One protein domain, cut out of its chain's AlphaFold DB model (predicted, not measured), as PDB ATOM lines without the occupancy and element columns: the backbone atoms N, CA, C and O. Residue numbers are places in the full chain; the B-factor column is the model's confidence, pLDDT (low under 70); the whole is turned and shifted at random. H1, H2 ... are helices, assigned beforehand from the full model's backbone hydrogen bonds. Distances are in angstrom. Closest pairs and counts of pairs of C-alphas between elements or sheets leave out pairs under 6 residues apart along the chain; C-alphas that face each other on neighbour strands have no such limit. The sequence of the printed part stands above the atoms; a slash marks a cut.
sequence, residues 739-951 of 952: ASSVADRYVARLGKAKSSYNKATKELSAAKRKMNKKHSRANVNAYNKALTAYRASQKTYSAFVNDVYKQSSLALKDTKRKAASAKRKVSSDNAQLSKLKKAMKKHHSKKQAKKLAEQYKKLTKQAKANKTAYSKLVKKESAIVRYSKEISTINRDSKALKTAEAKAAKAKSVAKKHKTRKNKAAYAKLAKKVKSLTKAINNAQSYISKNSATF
ATOM      1  N   ALA A 739      42.374   6.554 -25.280       41.59
ATOM      2  CA  ALA A 739      42.495   5.181 -24.771       41.59
ATOM      3  C   ALA A 739      42.981   4.189 -25.851       41.59
ATOM      4  O   ALA A 739      43.681   3.228 -25.535       41.59
ATOM      5  N   SER A 740      42.675   4.451 -27.127       43.44
ATOM      6  CA  SER A 740      43.302   3.789 -28.283       43.44
ATOM      7  C   SER A 740      44.816   4.029 -28.313       43.44
ATOM      8  O   SER A 740      45.581   3.103 -28.571       43.44
ATOM      9  N   SER A 741      45.270   5.221 -27.911       46.38
ATOM     10  CA  SER A 741      46.687   5.575 -27.946       46.38
ATOM     11  C   SER A 741      47.504   4.994 -26.791       46.38
ATOM     12  O   SER A 741      48.726   4.944 -26.874       46.38
ATOM     13  N   VAL A 742      46.891   4.509 -25.703       47.06
ATOM     14  CA  VAL A 742      47.633   3.772 -24.662       47.06
ATOM     15  C   VAL A 742      48.148   2.449 -25.231       47.06
ATOM     16  O   VAL A 742      49.346   2.175 -25.144       47.06
ATOM     17  N   ALA A 743      47.284   1.680 -25.900       49.53
ATOM     18  CA  ALA A 743      47.688   0.473 -26.618       49.53
ATOM     19  C   ALA A 743      48.723   0.793 -27.713       49.53
ATOM     20  O   ALA A 743      49.752   0.120 -27.783       49.53
ATOM     21  N   ASP A 744      48.529   1.868 -28.483       47.88
ATOM     22  CA  ASP A 744      49.500   2.302 -29.499       47.88
ATOM     23  C   ASP A 744      50.848   2.721 -28.896       47.88
ATOM     24  O   ASP A 744      51.901   2.392 -29.446       47.88
ATOM     25  N   ARG A 745      50.851   3.383 -27.730       52.66
ATOM     26  CA  ARG A 745      52.063   3.755 -26.983       52.66
ATOM     27  C   ARG A 745      52.813   2.514 -26.501       52.66
ATOM     28  O   ARG A 745      54.036   2.469 -26.645       52.66
ATOM     29  N   TYR A 746      52.125   1.493 -25.985       56.31
ATOM     30  CA  TYR A 746      52.761   0.225 -25.600       56.31
ATOM     31  C   TYR A 746      53.267  -0.567 -26.807       56.31
ATOM     32  O   TYR A 746      54.377  -1.091 -26.758       56.31
ATOM     33  N   VAL A 747      52.524  -0.598 -27.917       54.38
ATOM     34  CA  VAL A 747      52.957  -1.245 -29.167       54.38
ATOM     35  C   VAL A 747      54.168  -0.523 -29.772       54.38
ATOM     36  O   VAL A 747      55.119  -1.177 -30.203       54.38
ATOM     37  N   ALA A 748      54.200   0.812 -29.753       55.16
ATOM     38  CA  ALA A 748      55.342   1.605 -30.207       55.16
ATOM     39  C   ALA A 748      56.577   1.403 -29.311       55.16
ATOM     40  O   ALA A 748      57.689   1.220 -29.817       55.16
ATOM     41  N   ARG A 749      56.395   1.378 -27.984       59.81
ATOM     42  CA  ARG A 749      57.465   1.071 -27.017       59.81
ATOM     43  C   ARG A 749      57.984  -0.360 -27.183       59.81
ATOM     44  O   ARG A 749      59.197  -0.552 -27.213       59.81
ATOM     45  N   LEU A 750      57.100  -1.338 -27.400       65.62
ATOM     46  CA  LEU A 750      57.468  -2.720 -27.718       65.62
ATOM     47  C   LEU A 750      58.262  -2.800 -29.031       65.62
ATOM     48  O   LEU A 750      59.269  -3.501 -29.093       65.62
ATOM     49  N   GLY A 751      57.852  -2.056 -30.064       61.62
ATOM     50  CA  GLY A 751      58.568  -1.958 -31.339       61.62
ATOM     51  C   GLY A 751      59.989  -1.406 -31.177       61.62
ATOM     52  O   GLY A 751      60.945  -2.009 -31.667       61.62
ATOM     53  N   LYS A 752      60.151  -0.316 -30.414       70.31
ATOM     54  CA  LYS A 752      61.467   0.265 -30.088       70.31
ATOM     55  C   LYS A 752      62.333  -0.688 -29.254       70.31
ATOM     56  O   LYS A 752      63.515  -0.866 -29.558       70.31
ATOM     57  N   ALA A 753      61.750  -1.346 -28.251       70.50
ATOM     58  CA  ALA A 753      62.446  -2.330 -27.424       70.50
ATOM     59  C   ALA A 753      62.899  -3.550 -28.247       70.50
ATOM     60  O   ALA A 753      64.036  -3.997 -28.103       70.50
ATOM     61  N   LYS A 754      62.060  -4.036 -29.174       73.38
ATOM     62  CA  LYS A 754      62.401  -5.123 -30.106       73.38
ATOM     63  C   LYS A 754      63.528  -4.728 -31.055       73.38
ATOM     64  O   LYS A 754      64.447  -5.514 -31.264       73.38
ATOM     65  N   SER A 755      63.477  -3.517 -31.612       72.88
ATOM     66  CA  SER A 755      64.543  -2.995 -32.475       72.88
ATOM     67  C   SER A 755      65.883  -2.948 -31.730       72.88
ATOM     68  O   SER A 755      66.888  -3.472 -32.213       72.88
ATOM     69  N   SER A 756      65.867  -2.439 -30.495       74.69
ATOM     70  CA  SER A 756      67.047  -2.381 -29.621       74.69
ATOM     71  C   SER A 756      67.587  -3.775 -29.282       74.69
ATOM     72  O   SER A 756      68.789  -4.012 -29.378       74.69
ATOM     73  N   TYR A 757      66.705  -4.724 -28.957       77.06
ATOM     74  CA  TYR A 757      67.068  -6.122 -28.706       77.06
ATOM     75  C   TYR A 757      67.679  -6.804 -29.942       77.06
ATOM     76  O   TYR A 757      68.714  -7.468 -29.846       77.06
ATOM     77  N   ASN A 758      67.092  -6.604 -31.125       76.56
ATOM     78  CA  ASN A 758      67.607  -7.154 -32.381       76.56
ATOM     79  C   ASN A 758      68.988  -6.583 -32.729       76.56
ATOM     80  O   ASN A 758      69.875  -7.333 -33.143       76.56
ATOM     81  N   LYS A 759      69.178  -5.272 -32.536       82.31
ATOM     82  CA  LYS A 759      70.470  -4.602 -32.718       82.31
ATOM     83  C   LYS A 759      71.526  -5.198 -31.783       82.31
ATOM     84  O   LYS A 759      72.536  -5.703 -32.268       82.31
ATOM     85  N   ALA A 760      71.240  -5.266 -30.483       82.44
ATOM     86  CA  ALA A 760      72.160  -5.833 -29.497       82.44
ATOM     87  C   ALA A 760      72.477  -7.319 -29.766       82.44
ATOM     88  O   ALA A 760      73.601  -7.770 -29.562       82.44
ATOM     89  N   THR A 761      71.515  -8.088 -30.290       79.50
ATOM     90  CA  THR A 761      71.724  -9.490 -30.694       79.50
ATOM     91  C   THR A 761      72.689  -9.612 -31.881       79.50
ATOM     92  O   THR A 761      73.578 -10.474 -31.878       79.50
ATOM     93  N   LYS A 762      72.548  -8.745 -32.897       83.88
ATOM     94  CA  LYS A 762      73.476  -8.685 -34.040       83.88
ATOM     95  C   LYS A 762      74.881  -8.280 -33.588       83.88
ATOM     96  O   LYS A 762      75.848  -8.931 -33.981       83.88
ATOM     97  N   GLU A 763      74.983  -7.265 -32.734       88.50
ATOM     98  CA  GLU A 763      76.252  -6.775 -32.182       88.50
ATOM     99  C   GLU A 763      76.955  -7.838 -31.332       88.50
ATOM    100  O   GLU A 763      78.139  -8.100 -31.542       88.50
ATOM    101  N   LEU A 764      76.225  -8.539 -30.458       90.88
ATOM    102  CA  LEU A 764      76.755  -9.663 -29.681       90.88
ATOM    103  C   LEU A 764      77.286 -10.778 -30.589       90.88
ATOM    104  O   LEU A 764      78.366 -11.320 -30.352       90.88
ATOM    105  N   SER A 765      76.554 -11.102 -31.656       81.75
ATOM    106  CA  SER A 765      76.964 -12.120 -32.629       81.75
ATOM    107  C   SER A 765      78.219 -11.702 -33.404       81.75
ATOM    108  O   SER A 765      79.111 -12.518 -33.638       81.75
ATOM    109  N   ALA A 766      78.325 -10.427 -33.785       85.62
ATOM    110  CA  ALA A 766      79.505  -9.873 -34.442       85.62
ATOM    111  C   ALA A 766      80.728  -9.852 -33.509       85.62
ATOM    112  O   ALA A 766      81.795 -10.330 -33.900       85.62
ATOM    113  N   ALA A 767      80.563  -9.387 -32.269       87.69
ATOM    114  CA  ALA A 767      81.623  -9.362 -31.264       87.69
ATOM    115  C   ALA A 767      82.120 -10.778 -30.932       87.69
ATOM    116  O   ALA A 767      83.323 -11.016 -30.885       87.69
ATOM    117  N   LYS A 768      81.204 -11.751 -30.818       88.00
ATOM    118  CA  LYS A 768      81.550 -13.164 -30.608       88.00
ATOM    119  C   LYS A 768      82.365 -13.745 -31.765       88.00
ATOM    120  O   LYS A 768      83.317 -14.481 -31.527       88.00
ATOM    121  N   ARG A 769      82.034 -13.402 -33.017       87.69
ATOM    122  CA  ARG A 769      82.821 -13.818 -34.194       87.69
ATOM    123  C   ARG A 769      84.229 -13.223 -34.184       87.69
ATOM    124  O   ARG A 769      85.175 -13.949 -34.461       87.69
ATOM    125  N   LYS A 770      84.375 -11.939 -33.838       87.62
ATOM    126  CA  LYS A 770      85.690 -11.283 -33.722       87.62
ATOM    127  C   LYS A 770      86.541 -11.903 -32.610       87.62
ATOM    128  O   LYS A 770      87.698 -12.225 -32.854       87.62
ATOM    129  N   MET A 771      85.947 -12.151 -31.441       90.31
ATOM    130  CA  MET A 771      86.602 -12.838 -30.322       90.31
ATOM    131  C   MET A 771      87.059 -14.253 -30.700       90.31
ATOM    132  O   MET A 771      88.189 -14.617 -30.402       90.31
ATOM    133  N   ASN A 772      86.220 -15.017 -31.408       84.25
ATOM    134  CA  ASN A 772      86.574 -16.362 -31.871       84.25
ATOM    135  C   ASN A 772      87.650 -16.364 -32.973       84.25
ATOM    136  O   ASN A 772      88.383 -17.338 -33.077       84.25
ATOM    137  N   LYS A 773      87.731 -15.312 -33.806       87.62
ATOM    138  CA  LYS A 773      88.785 -15.166 -34.827       87.62
ATOM    139  C   LYS A 773      90.134 -14.772 -34.219       87.62
ATOM    140  O   LYS A 773      91.158 -15.270 -34.663       87.62
ATOM    141  N   LYS A 774      90.142 -13.860 -33.243       87.12
ATOM    142  CA  LYS A 774      91.355 -13.406 -32.546       87.12
ATOM    143  C   LYS A 774      91.031 -13.139 -31.084       87.12
ATOM    144  O   LYS A 774      90.312 -12.186 -30.767       87.12
ATOM    145  N   HIS A 775      91.599 -13.945 -30.194       88.94
ATOM    146  CA  HIS A 775      91.308 -13.881 -28.765       88.94
ATOM    147  C   HIS A 775      92.138 -12.797 -28.051       88.94
ATOM    148  O   HIS A 775      92.937 -13.078 -27.170       88.94
ATOM    149  N   SER A 776      91.965 -11.532 -28.447       91.00
ATOM    150  CA  SER A 776      92.633 -10.390 -27.808       91.00
ATOM    151  C   SER A 776      91.812  -9.811 -26.654       91.00
ATOM    152  O   SER A 776      90.580  -9.894 -26.644       91.00
ATOM    153  N   ARG A 777      92.487  -9.140 -25.711       87.69
ATOM    154  CA  ARG A 777      91.853  -8.436 -24.580       87.69
ATOM    155  C   ARG A 777      90.803  -7.419 -25.053       87.69
ATOM    156  O   ARG A 777      89.703  -7.360 -24.507       87.69
ATOM    157  N   ALA A 778      91.087  -6.714 -26.151       89.38
ATOM    158  CA  ALA A 778      90.149  -5.799 -26.801       89.38
ATOM    159  C   ALA A 778      88.878  -6.509 -27.315       89.38
ATOM    160  O   ALA A 778      87.764  -6.036 -27.080       89.38
ATOM    161  N   ASN A 779      89.015  -7.673 -27.959       88.56
ATOM    162  CA  ASN A 779      87.869  -8.424 -28.481       88.56
ATOM    163  C   ASN A 779      87.021  -9.065 -27.368       88.56
ATOM    164  O   ASN A 779      85.799  -9.138 -27.501       88.56
ATOM    165  N   VAL A 780      87.642  -9.485 -26.260       86.12
ATOM    166  CA  VAL A 780      86.931  -9.977 -25.066       86.12
ATOM    167  C   VAL A 780      86.129  -8.851 -24.407       86.12
ATOM    168  O   VAL A 780      84.946  -9.030 -24.115       86.12
ATOM    169  N   ASN A 781      86.717  -7.660 -24.254       88.62
ATOM    170  CA  ASN A 781      86.015  -6.489 -23.721       88.62
ATOM    171  C   ASN A 781      84.841  -6.068 -24.618       88.62
ATOM    172  O   ASN A 781      83.742  -5.810 -24.119       88.62
ATOM    173  N   ALA A 782      85.029  -6.074 -25.941       86.38
ATOM    174  CA  ALA A 782      83.956  -5.805 -26.897       86.38
ATOM    175  C   ALA A 782      82.813  -6.834 -26.796       86.38
ATOM    176  O   ALA A 782      81.639  -6.457 -26.830       86.38
ATOM    177  N   TYR A 783      83.134  -8.122 -26.617       91.12
ATOM    178  CA  TYR A 783      82.141  -9.173 -26.384       91.12
ATOM    179  C   TYR A 783      81.371  -8.967 -25.073       91.12
ATOM    180  O   TYR A 783      80.141  -9.009 -25.083       91.12
ATOM    181  N   ASN A 784      82.058  -8.679 -23.963       87.06
ATOM    182  CA  ASN A 784      81.423  -8.450 -22.661       87.06
ATOM    183  C   ASN A 784      80.522  -7.202 -22.659       87.06
ATOM    184  O   ASN A 784      79.414  -7.231 -22.110       87.06
ATOM    185  N   LYS A 785      80.941  -6.127 -23.342       89.94
ATOM    186  CA  LYS A 785      80.124  -4.921 -23.551       89.94
ATOM    187  C   LYS A 785      78.860  -5.242 -24.354       89.94
ATOM    188  O   LYS A 785      77.756  -4.901 -23.927       89.94
ATOM    189  N   ALA A 786      78.999  -5.971 -25.464       87.62
ATOM    190  CA  ALA A 786      77.864  -6.396 -26.282       87.62
ATOM    191  C   ALA A 786      76.924  -7.363 -25.533       87.62
ATOM    192  O   ALA A 786      75.706  -7.288 -25.682       87.62
ATOM    193  N   LEU A 787      77.463  -8.240 -24.678       86.38
ATOM    194  CA  LEU A 787      76.682  -9.164 -23.848       86.38
ATOM    195  C   LEU A 787      75.858  -8.418 -22.793       86.38
ATOM    196  O   LEU A 787      74.705  -8.773 -22.542       86.38
ATOM    197  N   THR A 788      76.425  -7.367 -22.204       85.62
ATOM    198  CA  THR A 788      75.730  -6.500 -21.244       85.62
ATOM    199  C   THR A 788      74.594  -5.734 -21.923       85.62
ATOM    200  O   THR A 788      73.460  -5.773 -21.444       85.62
ATOM    201  N   ALA A 789      74.852  -5.134 -23.092       80.56
ATOM    202  CA  ALA A 789      73.828  -4.460 -23.895       80.56
ATOM    203  C   ALA A 789      72.705  -5.418 -24.344       80.56
ATOM    204  O   ALA A 789      71.519  -5.078 -24.296       80.56
ATOM    205  N   TYR A 790      73.057  -6.654 -24.713       85.81
ATOM    206  CA  TYR A 790      72.094  -7.711 -25.015       85.81
ATOM    207  C   TYR A 790      71.219  -8.054 -23.803       85.81
ATOM    208  O   TYR A 790      69.997  -8.058 -23.913       85.81
ATOM    209  N   ARG A 791      71.811  -8.288 -22.624       79.44
ATOM    210  CA  ARG A 791      71.053  -8.610 -21.402       79.44
ATOM    211  C   ARG A 791      70.120  -7.470 -20.984       79.44
ATOM    212  O   ARG A 791      68.976  -7.730 -20.613       79.44
ATOM    213  N   ALA A 792      70.582  -6.223 -21.076       74.44
ATOM    214  CA  ALA A 792      69.777  -5.044 -20.766       74.44
ATOM    215  C   ALA A 792      68.589  -4.900 -21.731       74.44
ATOM    216  O   ALA A 792      67.441  -4.802 -21.295       74.44
ATOM    217  N   SER A 793      68.839  -4.973 -23.041       74.25
ATOM    218  CA  SER A 793      67.778  -4.886 -24.055       74.25
ATOM    219  C   SER A 793      66.798  -6.064 -23.995       74.25
ATOM    220  O   SER A 793      65.599  -5.858 -24.179       74.25
ATOM    221  N   GLN A 794      67.266  -7.273 -23.661       79.81
ATOM    222  CA  GLN A 794      66.419  -8.444 -23.424       79.81
ATOM    223  C   GLN A 794      65.474  -8.218 -22.240       79.81
ATOM    224  O   GLN A 794      64.276  -8.455 -22.369       79.81
ATOM    225  N   LYS A 795      65.991  -7.718 -21.107       73.06
ATOM    226  CA  LYS A 795      65.184  -7.407 -19.915       73.06
ATOM    227  C   LYS A 795      64.095  -6.380 -20.234       73.06
ATOM    228  O   LYS A 795      62.935  -6.605 -19.897       73.06
ATOM    229  N   THR A 796      64.450  -5.299 -20.928       69.38
ATOM    230  CA  THR A 796      63.503  -4.255 -21.348       69.38
ATOM    231  C   THR A 796      62.448  -4.794 -22.312       69.38
ATOM    232  O   THR A 796      61.260  -4.539 -22.130       69.38
ATOM    233  N   TYR A 797      62.846  -5.584 -23.313       72.12
ATOM    234  CA  TYR A 797      61.906  -6.200 -24.251       72.12
ATOM    235  C   TYR A 797      60.933  -7.154 -23.544       72.12
ATOM    236  O   TYR A 797      59.727  -7.054 -23.755       72.12
ATOM    237  N   SER A 798      61.423  -8.019 -22.649       65.12
ATOM    238  CA  SER A 798      60.574  -8.921 -21.859       65.12
ATOM    239  C   SER A 798      59.595  -8.179 -20.944       65.12
ATOM    240  O   SER A 798      58.454  -8.616 -20.809       65.12
ATOM    241  N   ALA A 799      59.999  -7.051 -20.349       67.12
ATOM    242  CA  ALA A 799      59.102  -6.217 -19.548       67.12
ATOM    243  C   ALA A 799      57.942  -5.661 -20.394       67.12
ATOM    244  O   ALA A 799      56.781  -5.840 -20.036       67.12
ATOM    245  N   PHE A 800      58.236  -5.102 -21.573       65.69
ATOM    246  CA  PHE A 800      57.195  -4.585 -22.468       65.69
ATOM    247  C   PHE A 800      56.273  -5.676 -23.029       65.69
ATOM    248  O   PHE A 800      55.085  -5.426 -23.217       65.69
ATOM    249  N   VAL A 801      56.776  -6.892 -23.275       63.47
ATOM    250  CA  VAL A 801      55.928  -8.038 -23.662       63.47
ATOM    251  C   VAL A 801      54.913  -8.368 -22.558       63.47
ATOM    252  O   VAL A 801      53.747  -8.627 -22.858       63.47
ATOM    253  N   ASN A 802      55.322  -8.310 -21.287       62.56
ATOM    254  CA  ASN A 802      54.429  -8.543 -20.149       62.56
ATOM    255  C   ASN A 802      53.386  -7.428 -19.973       62.56
ATOM    256  O   ASN A 802      52.229  -7.724 -19.674       62.56
ATOM    257  N   ASP A 803      53.759  -6.171 -20.207       61.47
ATOM    258  CA  ASP A 803      52.804  -5.057 -20.171       61.47
ATOM    259  C   ASP A 803      51.749  -5.188 -21.274       61.47
ATOM    260  O   ASP A 803      50.550  -5.070 -21.012       61.47
ATOM    261  N   VAL A 804      52.171  -5.530 -22.497       63.66
ATOM    262  CA  VAL A 804      51.246  -5.780 -23.613       63.66
ATOM    263  C   VAL A 804      50.310  -6.951 -23.297       63.66
ATOM    264  O   VAL A 804      49.113  -6.838 -23.546       63.66
ATOM    265  N   TYR A 805      50.795  -8.027 -22.665       62.25
ATOM    266  CA  TYR A 805      49.948  -9.138 -22.204       62.25
ATOM    267  C   TYR A 805      48.841  -8.676 -21.243       62.25
ATOM    268  O   TYR A 805      47.664  -9.005 -21.428       62.25
ATOM    269  N   LYS A 806      49.208  -7.884 -20.227       63.19
ATOM    270  CA  LYS A 806      48.269  -7.356 -19.229       63.19
ATOM    271  C   LYS A 806      47.198  -6.480 -19.886       63.19
ATOM    272  O   LYS A 806      46.013  -6.621 -19.581       63.19
ATOM    273  N   GLN A 807      47.600  -5.643 -20.841       61.31
ATOM    274  CA  GLN A 807      46.691  -4.756 -21.566       61.31
ATOM    275  C   GLN A 807      45.784  -5.497 -22.558       61.31
ATOM    276  O   GLN A 807      44.586  -5.213 -22.626       61.31
ATOM    277  N   SER A 808      46.284  -6.518 -23.262       59.53
ATOM    278  CA  SER A 808      45.456  -7.377 -24.123       59.53
ATOM    279  C   SER A 808      44.356  -8.098 -23.332       59.53
ATOM    280  O   SER A 808      43.223  -8.201 -23.808       59.53
ATOM    281  N   SER A 809      44.640  -8.526 -22.096       59.00
ATOM    282  CA  SER A 809      43.636  -9.129 -21.208       59.00
ATOM    283  C   SER A 809      42.525  -8.143 -20.812       59.00
ATOM    284  O   SER A 809      41.350  -8.519 -20.757       59.00
ATOM    285  N   LEU A 810      42.867  -6.877 -20.550       59.12
ATOM    286  CA  LEU A 810      41.888  -5.826 -20.248       59.12
ATOM    287  C   LEU A 810      41.031  -5.486 -21.477       59.12
ATOM    288  O   LEU A 810      39.801  -5.430 -21.374       59.12
ATOM    289  N   ALA A 811      41.661  -5.356 -22.649       59.28
ATOM    290  CA  ALA A 811      40.980  -5.117 -23.921       59.28
ATOM    291  C   ALA A 811      39.999  -6.250 -24.280       59.28
ATOM    292  O   ALA A 811      38.900  -5.986 -24.778       59.28
ATOM    293  N   LEU A 812      40.352  -7.505 -23.978       64.50
ATOM    294  CA  LEU A 812      39.465  -8.654 -24.162       64.50
ATOM    295  C   LEU A 812      38.221  -8.559 -23.271       64.50
ATOM    296  O   LEU A 812      37.104  -8.759 -23.747       64.50
ATOM    297  N   LYS A 813      38.400  -8.217 -21.988       64.56
ATOM    298  CA  LYS A 813      37.294  -8.066 -21.029       64.56
ATOM    299  C   LYS A 813      36.327  -6.957 -21.453       64.56
ATOM    300  O   LYS A 813      35.112  -7.137 -21.363       64.56
ATOM    301  N   ASP A 814      36.845  -5.829 -21.941       64.81
ATOM    302  CA  ASP A 814      36.017  -4.729 -22.447       64.81
ATOM    303  C   ASP A 814      35.287  -5.092 -23.750       64.81
ATOM    304  O   ASP A 814      34.080  -4.868 -23.869       64.81
ATOM    305  N   THR A 815      35.988  -5.725 -24.696       67.00
ATOM    306  CA  THR A 815      35.405  -6.161 -25.977       67.00
ATOM    307  C   THR A 815      34.284  -7.178 -25.757       67.00
ATOM    308  O   THR A 815      33.208  -7.006 -26.325       67.00
ATOM    309  N   LYS A 816      34.468  -8.152 -24.853       69.62
ATOM    310  CA  LYS A 816      33.419  -9.103 -24.441       69.62
ATOM    311  C   LYS A 816      32.195  -8.403 -23.855       69.62
ATOM    312  O   LYS A 816      31.063  -8.735 -24.204       69.62
ATOM    313  N   ARG A 817      32.397  -7.389 -23.003       73.62
ATOM    314  CA  ARG A 817      31.296  -6.601 -22.420       73.62
ATOM    315  C   ARG A 817      30.508  -5.854 -23.501       73.62
ATOM    316  O   ARG A 817      29.279  -5.889 -23.502       73.62
ATOM    317  N   LYS A 818      31.209  -5.207 -24.441       71.38
ATOM    318  CA  LYS A 818      30.601  -4.509 -25.588       71.38
ATOM    319  C   LYS A 818      29.860  -5.479 -26.509       71.38
ATOM    320  O   LYS A 818      28.734  -5.183 -26.902       71.38
ATOM    321  N   ALA A 819      30.447  -6.640 -26.803       73.56
ATOM    322  CA  ALA A 819      29.823  -7.688 -27.606       73.56
ATOM    323  C   ALA A 819      28.544  -8.219 -26.941       73.56
ATOM    324  O   ALA A 819      27.517  -8.317 -27.606       73.56
ATOM    325  N   ALA A 820      28.554  -8.460 -25.627       74.50
ATOM    326  CA  ALA A 820      27.372  -8.890 -24.878       74.50
ATOM    327  C   ALA A 820      26.241  -7.845 -24.911       74.50
ATOM    328  O   ALA A 820      25.077  -8.186 -25.124       74.50
ATOM    329  N   SER A 821      26.563  -6.559 -24.751       73.75
ATOM    330  CA  SER A 821      25.571  -5.480 -24.867       73.75
ATOM    331  C   SER A 821      25.032  -5.326 -26.293       73.75
ATOM    332  O   SER A 821      23.823  -5.189 -26.472       73.75
ATOM    333  N   ALA A 822      25.889  -5.419 -27.313       78.62
ATOM    334  CA  ALA A 822      25.463  -5.394 -28.712       78.62
ATOM    335  C   ALA A 822      24.590  -6.612 -29.067       78.62
ATOM    336  O   ALA A 822      23.566  -6.449 -29.729       78.62
ATOM    337  N   LYS A 823      24.923  -7.806 -28.556       88.00
ATOM    338  CA  LYS A 823      24.114  -9.028 -28.694       88.00
ATOM    339  C   LYS A 823      22.714  -8.833 -28.116       88.00
ATOM    340  O   LYS A 823      21.739  -9.102 -28.808       88.00
ATOM    341  N   ARG A 824      22.609  -8.292 -26.893       87.69
ATOM    342  CA  ARG A 824      21.316  -7.971 -26.257       87.69
ATOM    343  C   ARG A 824      20.483  -7.010 -27.104       87.69
ATOM    344  O   ARG A 824      19.286  -7.230 -27.266       87.69
ATOM    345  N   LYS A 825      21.112  -5.989 -27.696       86.50
ATOM    346  CA  LYS A 825      20.420  -5.034 -28.573       86.50
ATOM    347  C   LYS A 825      19.917  -5.688 -29.864       86.50
ATOM    348  O   LYS A 825      18.768  -5.473 -30.223       86.50
ATOM    349  N   VAL A 826      20.718  -6.547 -30.501       86.69
ATOM    350  CA  VAL A 826      20.290  -7.335 -31.676       86.69
ATOM    351  C   VAL A 826      19.119  -8.259 -31.329       86.69
ATOM    352  O   VAL A 826      18.149  -8.318 -32.078       86.69
ATOM    353  N   SER A 827      19.171  -8.948 -30.185       87.50
ATOM    354  CA  SER A 827      18.065  -9.790 -29.711       87.50
ATOM    355  C   SER A 827      16.787  -8.981 -29.465       87.50
ATOM    356  O   SER A 827      15.713  -9.406 -29.882       87.50
ATOM    357  N   SER A 828      16.904  -7.799 -28.850       90.00
ATOM    358  CA  SER A 828      15.777  -6.886 -28.618       90.00
ATOM    359  C   SER A 828      15.162  -6.383 -29.927       90.00
ATOM    360  O   SER A 828      13.946  -6.457 -30.095       90.00
ATOM    361  N   ASP A 829      15.982  -5.905 -30.867       90.00
ATOM    362  CA  ASP A 829      15.504  -5.411 -32.163       90.00
ATOM    363  C   ASP A 829      14.809  -6.536 -32.958       90.00
ATOM    364  O   ASP A 829      13.750  -6.319 -33.544       90.00
ATOM    365  N   ASN A 830      15.347  -7.763 -32.930       89.00
ATOM    366  CA  ASN A 830      14.725  -8.932 -33.568       89.00
ATOM    367  C   ASN A 830      13.378  -9.304 -32.923       89.00
ATOM    368  O   ASN A 830      12.428  -9.645 -33.629       89.00
ATOM    369  N   ALA A 831      13.269  -9.216 -31.593       91.19
ATOM    370  CA  ALA A 831      12.013  -9.454 -30.886       91.19
ATOM    371  C   ALA A 831      10.955  -8.397 -31.247       91.19
ATOM    372  O   ALA A 831       9.798  -8.734 -31.504       91.19
ATOM    373  N   GLN A 832      11.354  -7.125 -31.331       91.00
ATOM    374  CA  GLN A 832      10.480  -6.035 -31.767       91.00
ATOM    375  C   GLN A 832      10.067  -6.178 -33.241       91.00
ATOM    376  O   GLN A 832       8.894  -5.984 -33.555       91.00
ATOM    377  N   LEU A 833      10.975  -6.599 -34.133       92.06
ATOM    378  CA  LEU A 833      10.658  -6.911 -35.533       92.06
ATOM    379  C   LEU A 833       9.630  -8.038 -35.645       92.06
ATOM    380  O   LEU A 833       8.698  -7.933 -36.437       92.06
ATOM    381  N   SER A 834       9.761  -9.089 -34.832       90.94
ATOM    382  CA  SER A 834       8.787 -10.185 -34.777       90.94
ATOM    383  C   SER A 834       7.404  -9.692 -34.333       90.94
ATOM    384  O   SER A 834       6.398 -10.018 -34.967       90.94
ATOM    385  N   LYS A 835       7.344  -8.832 -33.305       91.38
ATOM    386  CA  LYS A 835       6.092  -8.202 -32.847       91.38
ATOM    387  C   LYS A 835       5.460  -7.321 -33.927       91.38
ATOM    388  O   LYS A 835       4.272  -7.469 -34.193       91.38
ATOM    389  N   LEU A 836       6.244  -6.467 -34.589       90.06
ATOM    390  CA  LEU A 836       5.773  -5.628 -35.700       90.06
ATOM    391  C   LEU A 836       5.275  -6.474 -36.877       90.06
ATOM    392  O   LEU A 836       4.210  -6.194 -37.414       90.06
ATOM    393  N   LYS A 837       5.978  -7.556 -37.228       88.94
ATOM    394  CA  LYS A 837       5.564  -8.477 -38.296       88.94
ATOM    395  C   LYS A 837       4.240  -9.175 -37.971       88.94
ATOM    396  O   LYS A 837       3.414  -9.339 -38.860       88.94
ATOM    397  N   LYS A 838       4.015  -9.560 -36.707       89.94
ATOM    398  CA  LYS A 838       2.720 -10.090 -36.239       89.94
ATOM    399  C   LYS A 838       1.627  -9.023 -36.256       89.94
ATOM    400  O   LYS A 838       0.518  -9.313 -36.685       89.94
ATOM    401  N   ALA A 839       1.937  -7.799 -35.825       86.31
ATOM    402  CA  ALA A 839       0.991  -6.689 -35.850       86.31
ATOM    403  C   ALA A 839       0.540  -6.384 -37.283       86.31
ATOM    404  O   ALA A 839      -0.655  -6.301 -37.517       86.31
ATOM    405  N   MET A 840       1.460  -6.331 -38.249       85.00
ATOM    406  CA  MET A 840       1.156  -6.083 -39.664       85.00
ATOM    407  C   MET A 840       0.258  -7.141 -40.329       85.00
ATOM    408  O   MET A 840      -0.311  -6.849 -41.372       85.00
ATOM    409  N   LYS A 841       0.121  -8.347 -39.755       86.25
ATOM    410  CA  LYS A 841      -0.767  -9.410 -40.268       86.25
ATOM    411  C   LYS A 841      -2.234  -9.255 -39.849       86.25
ATOM    412  O   LYS A 841      -3.071 -10.007 -40.332       86.25
ATOM    413  N   LYS A 842      -2.544  -8.351 -38.916       87.25
ATOM    414  CA  LYS A 842      -3.925  -8.086 -38.483       87.25
ATOM    415  C   LYS A 842      -4.622  -7.137 -39.465       87.25
ATOM    416  O   LYS A 842      -3.950  -6.393 -40.174       87.25
ATOM    417  N   HIS A 843      -5.953  -7.140 -39.480       79.69
ATOM    418  CA  HIS A 843      -6.732  -6.169 -40.251       79.69
ATOM    419  C   HIS A 843      -6.521  -4.757 -39.676       79.69
ATOM    420  O   HIS A 843      -6.700  -4.547 -38.477       79.69
ATOM    421  N   HIS A 844      -6.118  -3.799 -40.516       83.69
ATOM    422  CA  HIS A 844      -5.825  -2.412 -40.130       83.69
ATOM    423  C   HIS A 844      -6.446  -1.436 -41.121       83.69
ATOM    424  O   HIS A 844      -6.538  -1.733 -42.311       83.69
ATOM    425  N   SER A 845      -6.762  -0.223 -40.666       86.56
ATOM    426  CA  SER A 845      -7.034   0.880 -41.593       86.56
ATOM    427  C   SER A 845      -5.798   1.187 -42.457       86.56
ATOM    428  O   SER A 845      -4.651   1.009 -42.029       86.56
ATOM    429  N   LYS A 846      -6.008   1.733 -43.662       82.88
ATOM    430  CA  LYS A 846      -4.937   2.106 -44.611       82.88
ATOM    431  C   LYS A 846      -3.853   2.993 -43.963       82.88
ATOM    432  O   LYS A 846      -2.659   2.819 -44.210       82.88
ATOM    433  N   LYS A 847      -4.261   3.897 -43.060       84.94
ATOM    434  CA  LYS A 847      -3.377   4.788 -42.285       84.94
ATOM    435  C   LYS A 847      -2.527   4.027 -41.256       84.94
ATOM    436  O   LYS A 847      -1.329   4.284 -41.134       84.94
ATOM    437  N   GLN A 848      -3.119   3.072 -40.537       83.94
ATOM    438  CA  GLN A 848      -2.418   2.241 -39.547       83.94
ATOM    439  C   GLN A 848      -1.433   1.268 -40.208       83.94
ATOM    440  O   GLN A 848      -0.303   1.130 -39.734       83.94
ATOM    441  N   ALA A 849      -1.811   0.666 -41.339       85.19
ATOM    442  CA  ALA A 849      -0.937  -0.217 -42.112       85.19
ATOM    443  C   ALA A 849       0.330   0.511 -42.605       85.19
ATOM    444  O   ALA A 849       1.442   0.005 -42.435       85.19
ATOM    445  N   LYS A 850       0.185   1.742 -43.125       88.56
ATOM    446  CA  LYS A 850       1.316   2.586 -43.555       88.56
ATOM    447  C   LYS A 850       2.275   2.903 -42.398       88.56
ATOM    448  O   LYS A 850       3.485   2.725 -42.532       88.56
ATOM    449  N   LYS A 851       1.738   3.286 -41.233       89.31
ATOM    450  CA  LYS A 851       2.530   3.588 -40.026       89.31
ATOM    451  C   LYS A 851       3.323   2.372 -39.529       89.31
ATOM    452  O   LYS A 851       4.501   2.501 -39.194       89.31
ATOM    453  N   LEU A 852       2.706   1.189 -39.506       89.75
ATOM    454  CA  LEU A 852       3.375  -0.059 -39.118       89.75
ATOM    455  C   LEU A 852       4.493  -0.442 -40.102       89.75
ATOM    456  O   LEU A 852       5.574  -0.846 -39.670       89.75
ATOM    457  N   ALA A 853       4.275  -0.257 -41.408       87.06
ATOM    458  CA  ALA A 853       5.284  -0.520 -42.435       87.06
ATOM    459  C   ALA A 853       6.514   0.402 -42.307       87.06
ATOM    460  O   ALA A 853       7.656  -0.060 -42.399       87.06
ATOM    461  N   GLU A 854       6.311   1.692 -42.026       90.38
ATOM    462  CA  GLU A 854       7.400   2.650 -41.787       90.38
ATOM    463  C   GLU A 854       8.202   2.315 -40.520       90.38
ATOM    464  O   GLU A 854       9.440   2.306 -40.545       90.38
ATOM    465  N   GLN A 855       7.517   1.962 -39.425       90.00
ATOM    466  CA  GLN A 855       8.156   1.506 -38.185       90.00
ATOM    467  C   GLN A 855       8.983   0.234 -38.407       90.00
ATOM    468  O   GLN A 855      10.132   0.158 -37.963       90.00
ATOM    469  N   TYR A 856       8.444  -0.733 -39.154       91.38
ATOM    470  CA  TYR A 856       9.147  -1.961 -39.518       91.38
ATOM    471  C   TYR A 856      10.393  -1.677 -40.370       91.38
ATOM    472  O   TYR A 856      11.470  -2.206 -40.080       91.38
ATOM    473  N   LYS A 857      10.304  -0.790 -41.372       91.75
ATOM    474  CA  LYS A 857      11.444  -0.389 -42.220       91.75
ATOM    475  C   LYS A 857      12.552   0.285 -41.401       91.75
ATOM    476  O   LYS A 857      13.728  -0.067 -41.543       91.75
ATOM    477  N   LYS A 858      12.187   1.208 -40.503       91.12
ATOM    478  CA  LYS A 858      13.130   1.911 -39.614       91.12
ATOM    479  C   LYS A 858      13.838   0.938 -38.669       91.12
ATOM    480  O   LYS A 858      15.068   0.950 -38.586       91.12
ATOM    481  N   LEU A 859      13.078   0.056 -38.021       90.88
ATOM    482  CA  LEU A 859      13.625  -0.935 -37.100       90.88
ATOM    483  C   LEU A 859      14.488  -1.982 -37.824       90.88
ATOM    484  O   LEU A 859      15.531  -2.369 -37.308       90.88
ATOM    485  N   THR A 860      14.132  -2.373 -39.051       91.44
ATOM    486  CA  THR A 860      14.942  -3.285 -39.881       91.44
ATOM    487  C   THR A 860      16.318  -2.688 -40.190       91.44
ATOM    488  O   THR A 860      17.341  -3.364 -40.052       91.44
ATOM    489  N   LYS A 861      16.372  -1.399 -40.558       90.81
ATOM    490  CA  LYS A 861      17.637  -0.683 -40.800       90.81
ATOM    491  C   LYS A 861      18.497  -0.636 -39.532       90.81
ATOM    492  O   LYS A 861      19.695  -0.921 -39.593       90.81
ATOM    493  N   GLN A 862      17.882  -0.337 -38.388       86.12
ATOM    494  CA  GLN A 862      18.548  -0.321 -37.084       86.12
ATOM    495  C   GLN A 862      19.085  -1.709 -36.688       86.12
ATOM    496  O   GLN A 862      20.256  -1.827 -36.322       86.12
ATOM    497  N   ALA A 863      18.280  -2.764 -36.838       87.25
ATOM    498  CA  ALA A 863      18.672  -4.138 -36.532       87.25
ATOM    499  C   ALA A 863      19.865  -4.599 -37.389       87.25
ATOM    500  O   ALA A 863      20.809  -5.201 -36.874       87.25
ATOM    501  N   LYS A 864      19.881  -4.260 -38.690       89.12
ATOM    502  CA  LYS A 864      20.995  -4.574 -39.605       89.12
ATOM    503  C   LYS A 864      22.288  -3.852 -39.204       89.12
ATOM    504  O   LYS A 864      23.363  -4.462 -39.217       89.12
ATOM    505  N   ALA A 865      22.193  -2.585 -38.802       83.94
ATOM    506  CA  ALA A 865      23.333  -1.823 -38.294       83.94
ATOM    507  C   ALA A 865      23.883  -2.430 -36.990       83.94
ATOM    508  O   ALA A 865      25.085  -2.686 -36.886       83.94
ATOM    509  N   ASN A 866      23.004  -2.766 -36.040       81.38
ATOM    510  CA  ASN A 866      23.387  -3.377 -34.764       81.38
ATOM    511  C   ASN A 866      23.984  -4.782 -34.945       81.38
ATOM    512  O   ASN A 866      24.984  -5.108 -34.304       81.38
ATOM    513  N   LYS A 867      23.455  -5.590 -35.876       88.19
ATOM    514  CA  LYS A 867      24.023  -6.899 -36.247       88.19
ATOM    515  C   LYS A 867      25.425  -6.756 -36.838       88.19
ATOM    516  O   LYS A 867      26.325  -7.508 -36.478       88.19
ATOM    517  N   THR A 868      25.634  -5.757 -37.695       85.62
ATOM    518  CA  THR A 868      26.955  -5.460 -38.276       85.62
ATOM    519  C   THR A 868      27.954  -5.031 -37.199       85.62
ATOM    520  O   THR A 868      29.088  -5.513 -37.184       85.62
ATOM    521  N   ALA A 869      27.536  -4.170 -36.267       75.31
ATOM    522  CA  ALA A 869      28.362  -3.740 -35.141       75.31
ATOM    523  C   ALA A 869      28.736  -4.913 -34.215       75.31
ATOM    524  O   ALA A 869      29.905  -5.058 -33.854       75.31
ATOM    525  N   TYR A 870      27.779  -5.790 -33.892       84.88
ATOM    526  CA  TYR A 870      28.032  -7.009 -33.121       84.88
ATOM    527  C   TYR A 870      29.040  -7.934 -33.821       84.88
ATOM    528  O   TYR A 870      30.035  -8.320 -33.212       84.88
ATOM    529  N   SER A 871      28.862  -8.216 -35.116       78.00
ATOM    530  CA  SER A 871      29.796  -9.054 -35.885       78.00
ATOM    531  C   SER A 871      31.218  -8.483 -35.921       78.00
ATOM    532  O   SER A 871      32.187  -9.237 -35.843       78.00
ATOM    533  N   LYS A 872      31.372  -7.151 -35.998       78.81
ATOM    534  CA  LYS A 872      32.687  -6.493 -35.892       78.81
ATOM    535  C   LYS A 872      33.321  -6.705 -34.512       78.81
ATOM    536  O   LYS A 872      34.515  -6.983 -34.438       78.81
ATOM    537  N   LEU A 873      32.534  -6.624 -33.436       74.31
ATOM    538  CA  LEU A 873      33.011  -6.863 -32.069       74.31
ATOM    539  C   LEU A 873      33.433  -8.320 -31.846       74.31
ATOM    540  O   LEU A 873      34.484  -8.544 -31.258       74.31
ATOM    541  N   VAL A 874      32.682  -9.291 -32.373       77.19
ATOM    542  CA  VAL A 874      33.044 -10.719 -32.303       77.19
ATOM    543  C   VAL A 874      34.340 -11.001 -33.070       77.19
ATOM    544  O   VAL A 874      35.227 -11.678 -32.558       77.19
ATOM    545  N   LYS A 875      34.514 -10.425 -34.270       75.19
ATOM    546  CA  LYS A 875      35.781 -10.531 -35.017       75.19
ATOM    547  C   LYS A 875      36.956  -9.931 -34.235       75.19
ATOM    548  O   LYS A 875      38.028 -10.534 -34.187       75.19
ATOM    549  N   LYS A 876      36.747  -8.774 -33.594       70.31
ATOM    550  CA  LYS A 876      37.751  -8.120 -32.742       70.31
ATOM    551  C   LYS A 876      38.092  -8.966 -31.509       70.31
ATOM    552  O   LYS A 876      39.264  -9.101 -31.177       70.31
ATOM    553  N   GLU A 877      37.100  -9.586 -30.873       70.56
ATOM    554  CA  GLU A 877      37.299 -10.514 -29.755       70.56
ATOM    555  C   GLU A 877      38.190 -11.698 -30.154       70.56
ATOM    556  O   GLU A 877      39.216 -11.932 -29.514       70.56
ATOM    557  N   SER A 878      37.859 -12.391 -31.250       71.00
ATOM    558  CA  SER A 878      38.642 -13.526 -31.757       71.00
ATOM    559  C   SER A 878      40.090 -13.145 -32.081       71.00
ATOM    560  O   SER A 878      41.014 -13.914 -31.801       71.00
ATOM    561  N   ALA A 879      40.308 -11.941 -32.621       67.31
ATOM    562  CA  ALA A 879      41.646 -11.418 -32.885       67.31
ATOM    563  C   ALA A 879      42.447 -11.201 -31.587       67.31
ATOM    564  O   ALA A 879      43.597 -11.634 -31.499       67.31
ATOM    565  N   ILE A 880      41.836 -10.609 -30.552       63.44
ATOM    566  CA  ILE A 880      42.482 -10.383 -29.247       63.44
ATOM    567  C   ILE A 880      42.796 -11.714 -28.540       63.44
ATOM    568  O   ILE A 880      43.870 -11.857 -27.947       63.44
ATOM    569  N   VAL A 881      41.900 -12.704 -28.615       69.19
ATOM    570  CA  VAL A 881      42.121 -14.049 -28.046       69.19
ATOM    571  C   VAL A 881      43.332 -14.719 -28.693       69.19
ATOM    572  O   VAL A 881      44.220 -15.207 -27.988       69.19
ATOM    573  N   ARG A 882      43.410 -14.706 -30.029       72.56
ATOM    574  CA  ARG A 882      44.542 -15.288 -30.759       72.56
ATOM    575  C   ARG A 882      45.845 -14.552 -30.449       72.56
ATOM    576  O   ARG A 882      46.846 -15.197 -30.167       72.56
ATOM    577  N   TYR A 883      45.816 -13.224 -30.390       67.81
ATOM    578  CA  TYR A 883      46.970 -12.405 -30.010       67.81
ATOM    579  C   TYR A 883      47.483 -12.725 -28.593       67.81
ATOM    580  O   TYR A 883      48.678 -12.932 -28.387       67.81
ATOM    581  N   SER A 884      46.573 -12.867 -27.624       65.50
ATOM    582  CA  SER A 884      46.904 -13.227 -26.236       65.50
ATOM    583  C   SER A 884      47.525 -14.627 -26.132       65.50
ATOM    584  O   SER A 884      48.454 -14.844 -25.351       65.50
ATOM    585  N   LYS A 885      47.058 -15.576 -26.957       75.06
ATOM    586  CA  LYS A 885      47.621 -16.932 -27.058       75.06
ATOM    587  C   LYS A 885      49.065 -16.918 -27.566       75.06
ATOM    588  O   LYS A 885      49.905 -17.641 -27.029       75.06
ATOM    589  N   GLU A 886      49.374 -16.086 -28.556       76.25
ATOM    590  CA  GLU A 886      50.741 -15.961 -29.077       76.25
ATOM    591  C   GLU A 886      51.688 -15.315 -28.055       76.25
ATOM    592  O   GLU A 886      52.819 -15.771 -27.892       76.25
ATOM    593  N   ILE A 887      51.229 -14.325 -27.279       67.31
ATOM    594  CA  ILE A 887      52.040 -13.758 -26.186       67.31
ATOM    595  C   ILE A 887      52.296 -14.797 -25.087       67.31
ATOM    596  O   ILE A 887      53.426 -14.944 -24.620       67.31
ATOM    597  N   SER A 888      51.267 -15.558 -24.704       69.62
ATOM    598  CA  SER A 888      51.412 -16.662 -23.747       69.62
ATOM    599  C   SER A 888      52.428 -17.703 -24.236       69.62
ATOM    600  O   SER A 888      53.286 -18.146 -23.470       69.62
ATOM    601  N   THR A 889      52.407 -18.011 -25.537       75.38
ATOM    602  CA  THR A 889      53.385 -18.896 -26.188       75.38
ATOM    603  C   THR A 889      54.800 -18.333 -26.074       75.38
ATOM    604  O   THR A 889      55.694 -19.049 -25.632       75.38
ATOM    605  N   ILE A 890      55.013 -17.042 -26.361       70.50
ATOM    606  CA  ILE A 890      56.326 -16.393 -26.199       70.50
ATOM    607  C   ILE A 890      56.816 -16.501 -24.755       70.50
ATOM    608  O   ILE A 890      57.959 -16.898 -24.537       70.50
ATOM    609  N   ASN A 891      55.978 -16.181 -23.770       67.81
ATOM    610  CA  ASN A 891      56.377 -16.182 -22.362       67.81
ATOM    611  C   ASN A 891      56.715 -17.591 -21.854       67.81
ATOM    612  O   ASN A 891      57.779 -17.808 -21.263       67.81
ATOM    613  N   ARG A 892      55.837 -18.563 -22.124       79.19
ATOM    614  CA  ARG A 892      56.025 -19.964 -21.733       79.19
ATOM    615  C   ARG A 892      57.253 -20.568 -22.412       79.19
ATOM    616  O   ARG A 892      58.114 -21.144 -21.742       79.19
ATOM    617  N   ASP A 893      57.357 -20.404 -23.727       81.31
ATOM    618  CA  ASP A 893      58.389 -21.067 -24.515       81.31
ATOM    619  C   ASP A 893      59.748 -20.381 -24.336       81.31
ATOM    620  O   ASP A 893      60.762 -21.070 -24.351       81.31
ATOM    621  N   SER A 894      59.803 -19.071 -24.046       71.75
ATOM    622  CA  SER A 894      61.058 -18.384 -23.683       71.75
ATOM    623  C   SER A 894      61.637 -18.905 -22.364       71.75
ATOM    624  O   SER A 894      62.845 -19.128 -22.256       71.75
ATOM    625  N   LYS A 895      60.787 -19.166 -21.357       73.88
ATOM    626  CA  LYS A 895      61.211 -19.783 -20.086       73.88
ATOM    627  C   LYS A 895      61.718 -21.213 -20.307       73.88
ATOM    628  O   LYS A 895      62.759 -21.607 -19.765       73.88
ATOM    629  N   ALA A 896      61.009 -21.980 -21.135       77.19
ATOM    630  CA  ALA A 896      61.414 -23.329 -21.516       77.19
ATOM    631  C   ALA A 896      62.718 -23.336 -22.333       77.19
ATOM    632  O   ALA A 896      63.562 -24.204 -22.106       77.19
ATOM    633  N   LEU A 897      62.913 -22.362 -23.229       79.12
ATOM    634  CA  LEU A 897      64.104 -22.212 -24.066       79.12
ATOM    635  C   LEU A 897      65.335 -21.962 -23.199       79.12
ATOM    636  O   LEU A 897      66.299 -22.708 -23.311       79.12
ATOM    637  N   LYS A 898      65.264 -21.013 -22.259       75.50
ATOM    638  CA  LYS A 898      66.370 -20.708 -21.334       75.50
ATOM    639  C   LYS A 898      66.813 -21.943 -20.540       75.50
ATOM    640  O   LYS A 898      68.002 -22.212 -20.377       75.50
ATOM    641  N   THR A 899      65.841 -22.741 -20.094       79.56
ATOM    642  CA  THR A 899      66.093 -24.007 -19.391       79.56
ATOM    643  C   THR A 899      66.709 -25.058 -20.322       79.56
ATOM    644  O   THR A 899      67.636 -25.773 -19.937       79.56
ATOM    645  N   ALA A 900      66.205 -25.170 -21.553       81.75
ATOM    646  CA  ALA A 900      66.697 -26.115 -22.549       81.75
ATOM    647  C   ALA A 900      68.116 -25.770 -23.027       81.75
ATOM    648  O   ALA A 900      68.923 -26.680 -23.175       81.75
ATOM    649  N   GLU A 901      68.444 -24.489 -23.201       80.00
ATOM    650  CA  GLU A 901      69.780 -24.003 -23.561       80.00
ATOM    651  C   GLU A 901      70.806 -24.315 -22.469       80.00
ATOM    652  O   GLU A 901      71.875 -24.845 -22.772       80.00
ATOM    653  N   ALA A 902      70.464 -24.080 -21.197       78.25
ATOM    654  CA  ALA A 902      71.327 -24.429 -20.067       78.25
ATOM    655  C   ALA A 902      71.598 -25.944 -20.005       78.25
ATOM    656  O   ALA A 902      72.746 -26.379 -19.880       78.25
ATOM    657  N   LYS A 903      70.548 -26.763 -20.169       85.62
ATOM    658  CA  LYS A 903      70.676 -28.228 -20.218       85.62
ATOM    659  C   LYS A 903      71.479 -28.690 -21.436       85.62
ATOM    660  O   LYS A 903      72.318 -29.575 -21.302       85.62
ATOM    661  N   ALA A 904      71.266 -28.086 -22.606       84.19
ATOM    662  CA  ALA A 904      72.001 -28.401 -23.828       84.19
ATOM    663  C   ALA A 904      73.489 -28.046 -23.700       84.19
ATOM    664  O   ALA A 904      74.329 -28.827 -24.134       84.19
ATOM    665  N   ALA A 905      73.828 -26.917 -23.068       79.75
ATOM    666  CA  ALA A 905      75.211 -26.517 -22.818       79.75
ATOM    667  C   ALA A 905      75.937 -27.510 -21.895       79.75
ATOM    668  O   ALA A 905      77.040 -27.949 -22.222       79.75
ATOM    669  N   LYS A 906      75.285 -27.936 -20.801       82.88
ATOM    670  CA  LYS A 906      75.817 -28.963 -19.890       82.88
ATOM    671  C   LYS A 906      75.945 -30.327 -20.580       82.88
ATOM    672  O   LYS A 906      76.969 -30.987 -20.466       82.88
ATOM    673  N   ALA A 907      74.950 -30.737 -21.368       83.56
ATOM    674  CA  ALA A 907      75.022 -31.980 -22.141       83.56
ATOM    675  C   ALA A 907      76.122 -31.936 -23.217       83.56
ATOM    676  O   ALA A 907      76.767 -32.947 -23.480       83.56
ATOM    677  N   LYS A 908      76.380 -30.764 -23.812       85.94
ATOM    678  CA  LYS A 908      77.452 -30.559 -24.794       85.94
ATOM    679  C   LYS A 908      78.839 -30.703 -24.173       85.94
ATOM    680  O   LYS A 908      79.708 -31.303 -24.801       85.94
ATOM    681  N   SER A 909      79.058 -30.164 -22.969       82.31
ATOM    682  CA  SER A 909      80.341 -30.316 -22.267       82.31
ATOM    683  C   SER A 909      80.581 -31.772 -21.862       82.31
ATOM    684  O   SER A 909      81.662 -32.298 -22.115       82.31
ATOM    685  N   VAL A 910      79.551 -32.456 -21.355       81.75
ATOM    686  CA  VAL A 910      79.611 -33.886 -21.011       81.75
ATOM    687  C   VAL A 910      79.866 -34.756 -22.247       81.75
ATOM    688  O   VAL A 910      80.725 -35.627 -22.200       81.75
ATOM    689  N   ALA A 911      79.201 -34.490 -23.376       82.69
ATOM    690  CA  ALA A 911      79.428 -35.220 -24.628       82.69
ATOM    691  C   ALA A 911      80.823 -34.975 -25.236       82.69
ATOM    692  O   ALA A 911      81.331 -35.836 -25.955       82.69
ATOM    693  N   LYS A 912      81.445 -33.819 -24.954       81.06
ATOM    694  CA  LYS A 912      82.844 -33.536 -25.313       81.06
ATOM    695  C   LYS A 912      83.836 -34.280 -24.414       81.06
ATOM    696  O   LYS A 912      84.820 -34.791 -24.935       81.06
ATOM    697  N   LYS A 913      83.578 -34.330 -23.102       79.94
ATOM    698  CA  LYS A 913      84.461 -34.962 -22.106       79.94
ATOM    699  C   LYS A 913      84.381 -36.493 -22.142       79.94
ATOM    700  O   LYS A 913      85.397 -37.163 -22.040       79.94
ATOM    701  N   HIS A 914      83.184 -37.039 -22.354       74.12
ATOM    702  CA  HIS A 914      82.917 -38.476 -22.389       74.12
ATOM    703  C   HIS A 914      82.142 -38.823 -23.667       74.12
ATOM    704  O   HIS A 914      80.929 -38.601 -23.757       74.12
ATOM    705  N   LYS A 915      82.852 -39.364 -24.669       80.00
ATOM    706  CA  LYS A 915      82.384 -39.575 -26.056       80.00
ATOM    707  C   LYS A 915      81.396 -40.746 -26.233       80.00
ATOM    708  O   LYS A 915      81.363 -41.370 -27.292       80.00
ATOM    709  N   THR A 916      80.557 -41.039 -25.243       86.81
ATOM    710  CA  THR A 916      79.596 -42.151 -25.320       86.81
ATOM    711  C   THR A 916      78.419 -41.830 -26.250       86.81
ATOM    712  O   THR A 916      77.983 -40.678 -26.382       86.81
ATOM    713  N   ARG A 917      77.853 -42.867 -26.885       82.50
ATOM    714  CA  ARG A 917      76.673 -42.759 -27.769       82.50
ATOM    715  C   ARG A 917      75.466 -42.160 -27.027       82.50
ATOM    716  O   ARG A 917      74.774 -41.297 -27.567       82.50
ATOM    717  N   LYS A 918      75.295 -42.531 -25.752       85.12
ATOM    718  CA  LYS A 918      74.258 -42.020 -24.838       85.12
ATOM    719  C   LYS A 918      74.366 -40.503 -24.623       85.12
ATOM    720  O   LYS A 918      73.368 -39.793 -24.751       85.12
ATOM    721  N   ASN A 919      75.571 -39.984 -24.384       81.12
ATOM    722  CA  ASN A 919      75.789 -38.551 -24.159       81.12
ATOM    723  C   ASN A 919      75.568 -37.720 -25.432       81.12
ATOM    724  O   ASN A 919      74.945 -36.655 -25.379       81.12
ATOM    725  N   LYS A 920      76.009 -38.224 -26.594       82.06
ATOM    726  CA  LYS A 920      75.748 -37.584 -27.897       82.06
ATOM    727  C   LYS A 920      74.247 -37.525 -28.210       82.06
ATOM    728  O   LYS A 920      73.755 -36.471 -28.616       82.06
ATOM    729  N   ALA A 921      73.508 -38.609 -27.961       85.62
ATOM    730  CA  ALA A 921      72.059 -38.663 -28.167       85.62
ATOM    731  C   ALA A 921      71.294 -37.702 -27.235       85.62
ATOM    732  O   ALA A 921      70.389 -36.989 -27.678       85.62
ATOM    733  N   ALA A 922      71.694 -37.614 -25.961       83.44
ATOM    734  CA  ALA A 922      71.107 -36.681 -24.998       83.44
ATOM    735  C   ALA A 922      71.303 -35.212 -25.418       83.44
ATOM    736  O   ALA A 922      70.352 -34.422 -25.385       83.44
ATOM    737  N   TYR A 923      72.506 -34.851 -25.885       87.56
ATOM    738  CA  TYR A 923      72.772 -33.525 -26.447       87.56
ATOM    739  C   TYR A 923      71.935 -33.256 -27.707       87.56
ATOM    740  O   TYR A 923      71.302 -32.203 -27.799       87.56
ATOM    741  N   ALA A 924      71.862 -34.205 -28.648       87.06
ATOM    742  CA  ALA A 924      71.088 -34.053 -29.881       87.06
ATOM    743  C   ALA A 924      69.589 -33.818 -29.611       87.06
ATOM    744  O   ALA A 924      68.978 -32.928 -30.212       87.06
ATOM    745  N   LYS A 925      69.001 -34.543 -28.647       90.75
ATOM    746  CA  LYS A 925      67.603 -34.358 -28.219       90.75
ATOM    747  C   LYS A 925      67.361 -32.952 -27.657       90.75
ATOM    748  O   LYS A 925      66.376 -32.302 -28.012       90.75
ATOM    749  N   LEU A 926      68.273 -32.457 -26.819       87.75
ATOM    750  CA  LEU A 926      68.192 -31.110 -26.247       87.75
ATOM    751  C   LEU A 926      68.402 -30.017 -27.304       87.75
ATOM    752  O   LEU A 926      67.660 -29.037 -27.308       87.75
ATOM    753  N   ALA A 927      69.325 -30.205 -28.250       81.75
ATOM    754  CA  ALA A 927      69.532 -29.287 -29.370       81.75
ATOM    755  C   ALA A 927      68.293 -29.194 -30.282       81.75
ATOM    756  O   ALA A 927      67.894 -28.097 -30.679       81.75
ATOM    757  N   LYS A 928      67.620 -30.324 -30.552       91.00
ATOM    758  CA  LYS A 928      66.347 -30.353 -31.294       91.00
ATOM    759  C   LYS A 928      65.240 -29.607 -30.541       91.00
ATOM    760  O   LYS A 928      64.498 -28.839 -31.153       91.00
ATOM    761  N   LYS A 929      65.169 -29.768 -29.212       87.50
ATOM    762  CA  LYS A 929      64.227 -29.035 -28.348       87.50
ATOM    763  C   LYS A 929      64.483 -27.524 -28.360       87.50
ATOM    764  O   LYS A 929      63.530 -26.768 -28.507       87.50
ATOM    765  N   VAL A 930      65.745 -27.092 -28.280       77.19
ATOM    766  CA  VAL A 930      66.137 -25.676 -28.424       77.19
ATOM    767  C   VAL A 930      65.664 -25.132 -29.775       77.19
ATOM    768  O   VAL A 930      64.915 -24.161 -29.802       77.19
ATOM    769  N   LYS A 931      65.978 -25.812 -30.889       83.00
ATOM    770  CA  LYS A 931      65.562 -25.388 -32.242       83.00
ATOM    771  C   LYS A 931      64.038 -25.284 -32.392       83.00
ATOM    772  O   LYS A 931      63.545 -24.338 -33.004       83.00
ATOM    773  N   SER A 932      63.292 -26.237 -31.829       86.44
ATOM    774  CA  SER A 932      61.823 -26.242 -31.839       86.44
ATOM    775  C   SER A 932      61.235 -25.059 -31.061       86.44
ATOM    776  O   SER A 932      60.396 -24.344 -31.607       86.44
ATOM    777  N   LEU A 933      61.720 -24.804 -29.842       79.06
ATOM    778  CA  LEU A 933      61.270 -23.682 -29.012       79.06
ATOM    779  C   LEU A 933      61.612 -22.332 -29.654       79.06
ATOM    780  O   LEU A 933      60.762 -21.449 -29.712       79.06
ATOM    781  N   THR A 934      62.812 -22.185 -30.224       77.06
ATOM    782  CA  THR A 934      63.189 -20.982 -30.984       77.06
ATOM    783  C   THR A 934      62.255 -20.755 -32.176       77.06
ATOM    784  O   THR A 934      61.813 -19.630 -32.401       77.06
ATOM    785  N   LYS A 935      61.902 -21.811 -32.925       81.19
ATOM    786  CA  LYS A 935      60.957 -21.711 -34.050       81.19
ATOM    787  C   LYS A 935      59.557 -21.296 -33.582       81.19
ATOM    788  O   LYS A 935      58.959 -20.423 -34.205       81.19
ATOM    789  N   ALA A 936      59.056 -21.875 -32.490       78.12
ATOM    790  CA  ALA A 936      57.753 -21.526 -31.920       78.12
ATOM    791  C   ALA A 936      57.693 -20.051 -31.489       78.12
ATOM    792  O   ALA A 936      56.778 -19.329 -31.887       78.12
ATOM    793  N   ILE A 937      58.720 -19.575 -30.776       73.56
ATOM    794  CA  ILE A 937      58.842 -18.169 -30.366       73.56
ATOM    795  C   ILE A 937      58.891 -17.245 -31.589       73.56
ATOM    796  O   ILE A 937      58.168 -16.252 -31.628       73.56
ATOM    797  N   ASN A 938      59.690 -17.573 -32.608       74.38
ATOM    798  CA  ASN A 938      59.803 -16.755 -33.819       74.38
ATOM    799  C   ASN A 938      58.481 -16.683 -34.599       74.38
ATOM    800  O   ASN A 938      58.113 -15.615 -35.088       74.38
ATOM    801  N   ASN A 939      57.742 -17.791 -34.685       79.06
ATOM    802  CA  ASN A 939      56.431 -17.830 -35.331       79.06
ATOM    803  C   ASN A 939      55.413 -16.957 -34.585       79.06
ATOM    804  O   ASN A 939      54.754 -16.126 -35.212       79.06
ATOM    805  N   ALA A 940      55.345 -17.079 -33.257       73.62
ATOM    806  CA  ALA A 940      54.478 -16.253 -32.418       73.62
ATOM    807  C   ALA A 940      54.838 -14.760 -32.532       73.62
ATOM    808  O   ALA A 940      53.975 -13.901 -32.729       73.62
ATOM    809  N   GLN A 941      56.134 -14.436 -32.516       68.06
ATOM    810  CA  GLN A 941      56.630 -13.074 -32.725       68.06
ATOM    811  C   GLN A 941      56.312 -12.530 -34.124       68.06
ATOM    812  O   GLN A 941      56.022 -11.337 -34.251       68.06
ATOM    813  N   SER A 942      56.378 -13.370 -35.163       73.62
ATOM    814  CA  SER A 942      56.016 -12.995 -36.533       73.62
ATOM    815  C   SER A 942      54.512 -12.778 -36.680       73.62
ATOM    816  O   SER A 942      54.101 -11.891 -37.429       73.62
ATOM    817  N   TYR A 943      53.690 -13.576 -35.998       74.06
ATOM    818  CA  TYR A 943      52.245 -13.387 -35.990       74.06
ATOM    819  C   TYR A 943      51.887 -12.045 -35.351       74.06
ATOM    820  O   TYR A 943      51.164 -11.248 -35.951       74.06
ATOM    821  N   ILE A 944      52.461 -11.755 -34.179       66.94
ATOM    822  CA  ILE A 944      52.266 -10.486 -33.472       66.94
ATOM    823  C   ILE A 944      52.684  -9.291 -34.337       66.94
ATOM    824  O   ILE A 944      51.966  -8.295 -34.372       66.94
ATOM    825  N   SER A 945      53.811  -9.376 -35.056       60.78
ATOM    826  CA  SER A 945      54.279  -8.262 -35.891       60.78
ATOM    827  C   SER A 945      53.430  -8.035 -37.136       60.78
ATOM    828  O   SER A 945      53.202  -6.890 -37.501       60.78
ATOM    829  N   LYS A 946      52.955  -9.099 -37.796       65.50
ATOM    830  CA  LYS A 946      52.118  -8.970 -39.003       65.50
ATOM    831  C   LYS A 946      50.717  -8.445 -38.685       65.50
ATOM    832  O   LYS A 946      50.118  -7.766 -39.506       65.50
ATOM    833  N   ASN A 947      50.208  -8.743 -37.490       63.28
ATOM    834  CA  ASN A 947      48.837  -8.423 -37.090       63.28
ATOM    835  C   ASN A 947      48.757  -7.257 -36.095       63.28
ATOM    836  O   ASN A 947      47.688  -6.987 -35.552       63.28
ATOM    837  N   SER A 948      49.859  -6.538 -35.853       55.00
ATOM    838  CA  SER A 948      49.855  -5.403 -34.924       55.00
ATOM    839  C   SER A 948      48.900  -4.296 -35.372       55.00
ATOM    840  O   SER A 948      48.301  -3.646 -34.528       55.00
ATOM    841  N   ALA A 949      48.718  -4.109 -36.685       51.59
ATOM    842  CA  ALA A 949      47.800  -3.117 -37.252       51.59
ATOM    843  C   ALA A 949      46.315  -3.465 -37.058       51.59
ATOM    844  O   ALA A 949      45.492  -2.568 -37.036       51.59
ATOM    845  N   THR A 950      45.970  -4.745 -36.895       51.72
ATOM    846  CA  THR A 950      44.601  -5.192 -36.567       51.72
ATOM    847  C   THR A 950      44.268  -4.975 -35.084       51.72
ATOM    848  O   THR A 950      43.107  -5.058 -34.686       51.72
ATOM    849  N   PHE A 951      45.299  -4.762 -34.262       50.84
ATOM    850  CA  PHE A 951      45.181  -4.484 -32.833       50.84
ATOM    851  C   PHE A 951      45.163  -2.979 -32.514       50.84
ATOM    852  O   PHE A 951      44.508  -2.602 -31.540       50.84
TER     853      PHE A 951
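This is residues 739 to 951 of the 952 residues of an uncharacterized protein of Apilactobacillus kunkeei (UniProt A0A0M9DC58). Two long helices, H2 and H3, form a hairpin stem that spreads into a Y; H1 folds back on H2 along one prong, H4 on H3 along the other. The printed part has 213 residues with five named helices, H1 to H5 in order: all helix, extended, radius of gyration of the C-alphas 29.0 A, spans 100 by 40 by 21 A.

Find C-alpha 739 at (42.495, 5.181, -24.771); H1 runs from there to residue 773, 51.6 A. H2, residues 777 to 839, spans 91.6 A; H3, residues 846 to 913, 99.4 A; H4, residues 917 to 946, 43.3 A. H5, residues 948 to 951, ends at C-alpha 951 (45.181, -4.484, -32.833).

See hairpin H1 and H2 touch at C-alphas Leu 764 and Ala 786, their closest, 4.8 A. The closest C-alphas of hairpin H2 and H3, Ala 822 and Tyr 870, are 5.4 A apart. H1 and H4 are apart. Every O i to N i+4 pair is within hydrogen-bond range in H2, H3 and H4; in H1, 30 of 31.

The farthest C-alphas, Ser 776 and Ser 845, are 101.2 A apart. No cut or long link; 50 residues are under pLDDT 70, among them 739 to 751.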